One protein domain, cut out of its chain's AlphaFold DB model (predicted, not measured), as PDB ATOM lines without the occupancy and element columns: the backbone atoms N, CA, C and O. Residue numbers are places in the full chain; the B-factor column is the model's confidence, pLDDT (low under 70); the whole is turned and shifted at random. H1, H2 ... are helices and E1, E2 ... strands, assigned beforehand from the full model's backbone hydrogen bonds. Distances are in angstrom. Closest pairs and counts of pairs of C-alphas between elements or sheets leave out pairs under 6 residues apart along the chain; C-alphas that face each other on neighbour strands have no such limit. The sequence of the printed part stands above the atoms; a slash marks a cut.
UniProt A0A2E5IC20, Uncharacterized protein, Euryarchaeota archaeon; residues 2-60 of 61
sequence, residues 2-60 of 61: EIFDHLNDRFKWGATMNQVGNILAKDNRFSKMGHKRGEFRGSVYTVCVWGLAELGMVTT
ATOM      1  N   GLU A   2      27.851  24.584  -1.346       85.00
ATOM      2  CA  GLU A   2      26.849  24.794  -0.288       85.00
ATOM      3  C   GLU A   2      27.393  25.337   1.049       85.00
ATOM      4  O   GLU A   2      26.842  26.292   1.580       85.00
ATOM      5  N   ILE A   3      28.508  24.804   1.578       86.00
ATOM      6  CA  ILE A   3      29.097  25.307   2.842       86.00
ATOM      7  C   ILE A   3      29.592  26.756   2.704       86.00
ATOM      8  O   ILE A   3      29.424  27.562   3.614       86.00
ATOM      9  N   PHE A   4      30.209  27.088   1.568       87.69
ATOM     10  CA  PHE A   4      30.713  28.435   1.298       87.69
ATOM     11  C   PHE A   4      29.557  29.429   1.150       87.69
ATOM     12  O   PHE A   4      29.619  30.508   1.737       87.69
ATOM     13  N   ASP A   5      28.502  29.056   0.422       89.44
ATOM     14  CA  ASP A   5      27.330  29.916   0.230       89.44
ATOM     15  C   ASP A   5      26.609  30.149   1.562       89.44
ATOM     16  O   ASP A   5      26.340  31.289   1.928       89.44
ATOM     17  N   HIS A   6      26.404  29.087   2.351       90.12
ATOM     18  CA  HIS A   6      25.771  29.183   3.668       90.12
ATOM     19  C   HIS A   6      26.531  30.109   4.629       90.12
ATOM     20  O   HIS A   6      25.923  30.835   5.415       90.12
ATOM     21  N   LEU A   7      27.867  30.094   4.583       88.88
ATOM     22  CA  LEU A   7      28.693  30.944   5.438       88.88
ATOM     23  C   LEU A   7      28.616  32.410   4.983       88.88
ATOM     24  O   LEU A   7      28.402  33.305   5.797       88.88
ATOM     25  N   ASN A   8      28.732  32.667   3.683       89.44
ATOM     26  CA  ASN A   8      28.719  34.031   3.157       89.44
ATOM     27  C   ASN A   8      27.339  34.701   3.205       89.44
ATOM     28  O   ASN A   8      27.277  35.921   3.312       89.44
ATOM     29  N   ASP A   9      26.249  33.934   3.194       93.69
ATOM     30  CA  ASP A   9      24.893  34.477   3.346       93.69
ATOM     31  C   ASP A   9      24.596  34.929   4.791       93.69
ATOM     32  O   ASP A   9      23.845  35.872   5.032       93.69
ATOM     33  N   ARG A  10      25.229  34.294   5.791       91.88
ATOM     34  CA  ARG A  10      24.931  34.541   7.215       91.88
ATOM     35  C   ARG A  10      25.898  35.484   7.922       91.88
ATOM     36  O   ARG A  10      25.546  36.038   8.966       91.88
ATOM     37  N   PHE A  11      27.107  35.664   7.400       88.06
ATOM     38  CA  PHE A  11      28.140  36.471   8.045       88.06
ATOM     39  C   PHE A  11      28.508  37.692   7.202       88.06
ATOM     40  O   PHE A  11      28.951  37.562   6.067       88.06
ATOM     41  N   LYS A  12      28.439  38.887   7.807       85.75
ATOM     42  CA  LYS A  12      28.723  40.176   7.138       85.75
ATOM     43  C   LYS A  12      30.104  40.275   6.471       85.75
ATOM     44  O   LYS A  12      30.272  41.088   5.572       85.75
ATOM     45  N   TRP A  13      31.087  39.511   6.946       89.38
ATOM     46  CA  TRP A  13      32.482  39.575   6.485       89.38
ATOM     47  C   TRP A  13      32.877  38.393   5.594       89.38
ATOM     48  O   TRP A  13      33.945  38.428   4.989       89.38
ATOM     49  N   GLY A  14      32.012  37.379   5.492       90.38
ATOM     50  CA  GLY A  14      32.219  36.225   4.630       90.38
ATOM     51  C   GLY A  14      33.526  35.452   4.848       90.38
ATOM     52  O   GLY A  14      34.245  35.630   5.830       90.38
ATOM     53  N   ALA A  15      33.824  34.558   3.909       92.31
ATOM     54  CA  ALA A  15      35.096  33.854   3.777       92.31
ATOM     55  C   ALA A  15      35.280  33.374   2.334       92.31
ATOM     56  O   ALA A  15      34.318  32.983   1.678       92.31
ATOM     57  N   THR A  16      36.520  33.339   1.842       93.19
ATOM     58  CA  THR A  16      36.854  32.763   0.524       93.19
ATOM     59  C   THR A  16      36.805  31.229   0.545       93.19
ATOM     60  O   THR A  16      37.005  30.610   1.588       93.19
ATOM     61  N   MET A  17      36.629  30.581  -0.617       90.50
ATOM     62  CA  MET A  17      36.601  29.108  -0.723       90.50
ATOM     63  C   MET A  17      37.847  28.444  -0.113       90.50
ATOM     64  O   MET A  17      37.746  27.419   0.558       90.50
ATOM     65  N   ASN A  18      39.022  29.047  -0.311       91.12
ATOM     66  CA  ASN A  18      40.271  28.513   0.224       91.12
ATOM     67  C   ASN A  18      40.337  28.645   1.755       91.12
ATOM     68  O   ASN A  18      40.755  27.717   2.442       91.12
ATOM     69  N   GLN A  19      39.862  29.771   2.303       93.88
ATOM     70  CA  GLN A  19      39.757  29.961   3.752       93.88
ATOM     71  C   GLN A  19      38.778  28.965   4.374       93.88
ATOM     72  O   GLN A  19      39.115  28.341   5.374       93.88
ATOM     73  N   VAL A  20      37.610  28.756   3.755       93.75
ATOM     74  CA  VAL A  20      36.641  27.743   4.201       93.75
ATOM     75  C   VAL A  20      37.276  26.351   4.191       93.75
ATOM     76  O   VAL A  20      37.179  25.633   5.182       93.75
ATOM     77  N   GLY A  21      37.993  25.988   3.123       93.62
ATOM     78  CA  GLY A  21      38.723  24.719   3.044       93.62
ATOM     79  C   GLY A  21      39.750  24.539   4.166       93.62
ATOM     80  O   GLY A  21      39.789  23.482   4.794       93.62
ATOM     81  N   ASN A  22      40.531  25.578   4.470       94.88
ATOM     82  CA  ASN A  22      41.513  25.552   5.558       94.88
ATOM     83  C   ASN A  22      40.861  25.417   6.940       94.88
ATOM     84  O   ASN A  22      41.378  24.692   7.788       94.88
ATOM     85  N   ILE A  23      39.733  26.095   7.173       94.06
ATOM     86  CA  ILE A  23      38.985  26.003   8.435       94.06
ATOM     87  C   ILE A  23      38.485  24.571   8.640       94.06
ATOM     88  O   ILE A  23      38.744  23.982   9.687       94.06
ATOM     89  N   LEU A  24      37.840  23.990   7.622       94.38
ATOM     90  CA  LEU A  24      37.306  22.625   7.689       94.38
ATOM     91  C   LEU A  24      38.402  21.571   7.879       94.38
ATOM     92  O   LEU A  24      38.184  20.590   8.576       94.38
ATOM     93  N   ALA A  25      39.588  21.774   7.297       94.38
ATOM     94  CA  ALA A  25      40.715  20.858   7.464       94.38
ATOM     95  C   ALA A  25      41.359  20.922   8.860       94.38
ATOM     96  O   ALA A  25      41.968  19.947   9.293       94.38
ATOM     97  N   LYS A  26      41.275  22.071   9.541       95.81
ATOM     98  CA  LYS A  26      41.894  22.290  10.858       95.81
ATOM     99  C   LYS A  26      40.979  21.900  12.021       95.81
ATOM    100  O   LYS A  26      41.465  21.640  13.118       95.81
ATOM    101  N   ASP A  27      39.671  21.896  11.800       95.12
ATOM    102  CA  ASP A  27      38.669  21.576  12.812       95.12
ATOM    103  C   ASP A  27      38.413  20.061  12.869       95.12
ATOM    104  O   ASP A  27      37.941  19.456  11.907       95.12
ATOM    105  N   ASN A  28      38.704  19.448  14.018       93.38
ATOM    106  CA  ASN A  28      38.594  18.002  14.236       93.38
ATOM    107  C   ASN A  28      37.157  17.462  14.184       93.38
ATOM    108  O   ASN A  28      36.965  16.248  14.130       93.38
ATOM    109  N   ARG A  29      36.145  18.334  14.203       94.06
ATOM    110  CA  ARG A  29      34.735  17.941  14.087       94.06
ATOM    111  C   ARG A  29      34.350  17.587  12.660       94.06
ATOM    112  O   ARG A  29      33.300  16.981  12.455       94.06
ATOM    113  N   PHE A  30      35.174  17.949  11.682       94.25
ATOM    114  CA  PHE A  30      34.936  17.663  10.279       94.25
ATOM    115  C   PHE A  30      35.969  16.685   9.744       94.25
ATOM    116  O   PHE A  30      37.096  16.571  10.217       94.25
ATOM    117  N   SER A  31      35.572  15.948   8.721       94.81
ATOM    118  CA  SER A  31      36.468  15.075   7.984       94.81
ATOM    119  C   SER A  31      36.152  15.174   6.501       94.81
ATOM    120  O   SER A  31      34.997  15.313   6.081       94.81
ATOM    121  N   LYS A  32      37.206  15.151   5.687       93.06
ATOM    122  CA  LYS A  32      37.075  15.180   4.235       93.06
ATOM    123  C   LYS A  32      36.660  13.791   3.764       93.06
ATOM    124  O   LYS A  32      37.469  12.874   3.767       93.06
ATOM    125  N   MET A  33      35.409  13.661   3.340       92.25
ATOM    126  CA  MET A  33      34.818  12.391   2.900       92.25
ATOM    127  C   MET A  33      35.210  12.035   1.464       92.25
ATOM    128  O   MET A  33      35.102  10.889   1.049       92.25
ATOM    129  N   GLY A  34      35.641  13.021   0.675       92.38
ATOM    130  CA  GLY A  34      36.072  12.787  -0.695       92.38
ATOM    131  C   GLY A  34      36.125  14.056  -1.529       92.38
ATOM    132  O   GLY A  34      36.184  15.179  -1.019       92.38
ATOM    133  N   HIS A  35      36.111  13.873  -2.844       92.69
ATOM    134  CA  HIS A  35      36.006  14.960  -3.801       92.69
ATOM    135  C   HIS A  35      35.212  14.527  -5.033       92.69
ATOM    136  O   HIS A  35      35.170  13.351  -5.381       92.69
ATOM    137  N   LYS A  36      34.599  15.495  -5.708       90.31
ATOM    138  CA  LYS A  36      33.963  15.323  -7.012       90.31
ATOM    139  C   LYS A  36      34.619  16.277  -7.996       90.31
ATOM    140  O   LYS A  36      34.889  17.428  -7.653       90.31
ATOM    141  N   ARG A  37      34.882  15.800  -9.207       91.25
ATOM    142  CA  ARG A  37      35.370  16.635 -10.303       91.25
ATOM    143  C   ARG A  37      34.189  17.003 -11.190       91.25
ATOM    144  O   ARG A  37      33.387  16.135 -11.517       91.25
ATOM    145  N   GLY A  38      34.080  18.272 -11.550       85.50
ATOM    146  CA  GLY A  38      33.019  18.776 -12.414       85.50
ATOM    147  C   GLY A  38      33.518  19.913 -13.289       85.50
ATOM    148  O   GLY A  38      34.582  20.476 -13.044       85.50
ATOM    149  N   GLU A  39      32.751  20.241 -14.315       87.00
ATOM    150  CA  GLU A  39      33.022  21.386 -15.177       87.00
ATOM    151  C   GLU A  39      32.157  22.571 -14.754       87.00
ATOM    152  O   GLU A  39      30.975  22.425 -14.448       87.00
ATOM    153  N   PHE A  40      32.748  23.760 -14.740       75.94
ATOM    154  CA  PHE A  40      32.041  25.011 -14.516       75.94
ATOM    155  C   PHE A  40      32.607  26.070 -15.461       75.94
ATOM    156  O   PHE A  40      33.811  26.277 -15.528       75.94
ATOM    157  N   ARG A  41      31.745  26.726 -16.246       81.00
ATOM    158  CA  ARG A  41      32.143  27.772 -17.215       81.00
ATOM    159  C   ARG A  41      33.339  27.376 -18.111       81.00
ATOM    160  O   ARG A  41      34.205  28.199 -18.382       81.00
ATOM    161  N   GLY A  42      33.394  26.115 -18.548       87.31
ATOM    162  CA  GLY A  42      34.447  25.598 -19.435       87.31
ATOM    163  C   GLY A  42      35.786  25.279 -18.762       87.31
ATOM    164  O   GLY A  42      36.742  24.943 -19.449       87.31
ATOM    165  N   SER A  43      35.878  25.375 -17.433       85.12
ATOM    166  CA  SER A  43      37.039  24.930 -16.655       85.12
ATOM    167  C   SER A  43      36.669  23.764 -15.741       85.12
ATOM    168  O   SER A  43      35.532  23.653 -15.282       85.12
ATOM    169  N   VAL A  44      37.632  22.884 -15.472       88.56
ATOM    170  CA  VAL A  44      37.445  21.742 -14.570       88.56
ATOM    171  C   VAL A  44      37.752  22.171 -13.141       88.56
ATOM    172  O   VAL A  44      38.838  22.669 -12.851       88.56
ATOM    173  N   TYR A  45      36.815  21.927 -12.232       87.81
ATOM    174  CA  TYR A  45      36.956  22.198 -10.809       87.81
ATOM    175  C   TYR A  45      36.790  20.921  -9.997       87.81
ATOM    176  O   TYR A  45      36.011  20.025 -10.329       87.81
ATOM    177  N   THR A  46      37.506  20.873  -8.880       89.69
ATOM    178  CA  THR A  46      37.363  19.822  -7.878       89.69
ATOM    179  C   THR A  46      36.660  20.401  -6.661       89.69
ATOM    180  O   THR A  46      37.163  21.319  -6.017       89.69
ATOM    181  N   VAL A  47      35.504  19.845  -6.321       89.44
ATOM    182  CA  VAL A  47      34.754  20.179  -5.109       89.44
ATOM    183  C   VAL A  47      35.006  19.110  -4.057       89.44
ATOM    184  O   VAL A  47      34.817  17.922  -4.301       89.44
ATOM    185  N   CYS A  48      35.446  19.530  -2.873       92.38
ATOM    186  CA  CYS A  48      35.628  18.628  -1.739       92.38
ATOM    187  C   CYS A  48      34.288  18.377  -1.045       92.38
ATOM    188  O   CYS A  48      33.511  19.310  -0.841       92.38
ATOM    189  N   VAL A  49      34.055  17.124  -0.658       91.75
ATOM    190  CA  VAL A  49      32.915  16.725   0.167       91.75
ATOM    191  C   VAL A  49      33.399  16.617   1.606       91.75
ATOM    192  O   VAL A  49      34.381  15.924   1.885       91.75
ATOM    193  N   TRP A  50      32.718  17.317   2.503       93.75
ATOM    194  CA  TRP A  50      33.016  17.351   3.930       93.75
ATOM    195  C   TRP A  50      31.816  16.831   4.706       93.75
ATOM    196  O   TRP A  50      30.676  17.109   4.340       93.75
ATOM    197  N   GLY A  51      32.083  16.086   5.771       92.88
ATOM    198  CA  GLY A  51      31.077  15.605   6.711       92.88
ATOM    199  C   GLY A  51      31.575  15.748   8.143       92.88
ATOM    200  O   GLY A  51      32.740  16.086   8.363       92.88
ATOM    201  N   LEU A  52      30.699  15.489   9.111       93.56
ATOM    202  CA  LEU A  52      31.106  15.382  10.511       93.56
ATOM    203  C   LEU A  52      32.025  14.169  10.695       93.56
ATOM    204  O   LEU A  52      31.833  13.137  10.048       93.56
ATOM    205  N   ALA A  53      33.019  14.293  11.571       89.94
ATOM    206  CA  ALA A  53      34.025  13.257  11.800       89.94
ATOM    207  C   ALA A  53      33.398  11.916  12.225       89.94
ATOM    208  O   ALA A  53      33.800  10.869  11.723       89.94
ATOM    209  N   GLU A  54      32.351  11.954  13.055       82.62
ATOM    210  CA  GLU A  54      31.600  10.768  13.497       82.62
ATOM    211  C   GLU A  54      31.017   9.966  12.322       82.62
ATOM    212  O   GLU A  54      31.030   8.739  12.337       82.62
ATOM    213  N   LEU A  55      30.572  10.647  11.261       71.94
ATOM    214  CA  LEU A  55      30.015  10.005  10.067       71.94
ATOM    215  C   LEU A  55      31.108   9.417   9.157       71.94
ATOM    216  O   LEU A  55      30.886   8.417   8.474       71.94
ATOM    217  N   GLY A  56      32.305  10.013   9.168       60.72
ATOM    218  CA  GLY A  56      33.455   9.516   8.408       60.72
ATOM    219  C   GLY A  56      33.976   8.181   8.902       60.72
ATOM    220  O   GLY A  56      34.390   7.360   8.090       60.72
ATOM    221  N   MET A  57      33.883   7.937  10.209       60.25
ATOM    222  CA  MET A  57      34.278   6.662  10.807       60.25
ATOM    223  C   MET A  57      33.390   5.497  10.345       60.25
ATOM    224  O   MET A  57      33.860   4.366  10.276       60.25
ATOM    225  N   VAL A  58      32.128   5.765   9.985       57.91
ATOM    226  CA  VAL A  58      31.152   4.738   9.573       57.91
ATOM    227  C   VAL A  58      31.318   4.322   8.107       57.91
ATOM    228  O   VAL A  58      30.974   3.206   7.745       57.91
ATOM    229  N   THR A  59      31.864   5.188   7.248       54.47
ATOM    230  CA  THR A  59      31.966   4.914   5.797       54.47
ATOM    231  C   THR A  59      33.211   4.093   5.423       54.47
ATOM    232  O   THR A  59      33.323   3.615   4.298       54.47
ATOM    233  N   THR A  60      34.153   3.910   6.351       50.03
ATOM    234  CA  THR A  60      35.392   3.136   6.141       50.03
ATOM    235  C   THR A  60      35.366   1.724   6.742       50.03
ATOM    236  O   THR A  60      36.424   1.099   6.814       50.03
TER     237      THR A  60
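AT A GLANCE: This is residues 2 to 60 of the 61 residues of an uncharacterized protein of Euryarchaeota archaeon (UniProt A0A2E5IC20). A long antiparallel hairpin, E1 and E2, sticks out at its tip, residues 39 to 44; near its other end residues 21 to 25 of H2 pack on it and H3 follows E2, while H1 is near H2. The 59 printed residues include H1, H2, E1, E2, H3 in that order, class mixed. The whole is loose, radius of gyration of the C-alphas 13.0 A, and flat, spanning 34 by 30 by 16 A.

IN THESE COORDINATES: H1, residues 2 to 10, 12.4 A, begins at C-alpha 2 (26.849, 24.794, -0.288). H2 is residues 17 to 26, 14.4 A. E1, residues 30 to 40, 26.0 A, bends by 64 degrees at residue 33. E2 is residues 43 to 52, 29.4 A. H3, residues 53 to 59, 10.5 A, ends at C-alpha 59 (31.966, 4.914, 5.797).

HOW THE PARTS SIT: H1 and H2 are close but not clearly touching, closest C-alphas Phe 4 and Met 17, 6.3 A, about perpendicular at 76 degrees. Closest C-alphas of H2 and E1 are Leu 24 and Phe 30, 6.1 A. In the hairpin, N 36 and O 47 are within hydrogen-bond range, 2.8 A. O i to N i+4 pairs are within range throughout H2, 4 of 5 in H1, 1 of 3 in H3, with 3 of 4 i+3 pairs there.

THE WHOLE: The farthest C-alphas, Lys 12 and Thr 60, are 37.6 A apart. The printed part has no cut or long link; residues 56 to 60 have pLDDT under 70.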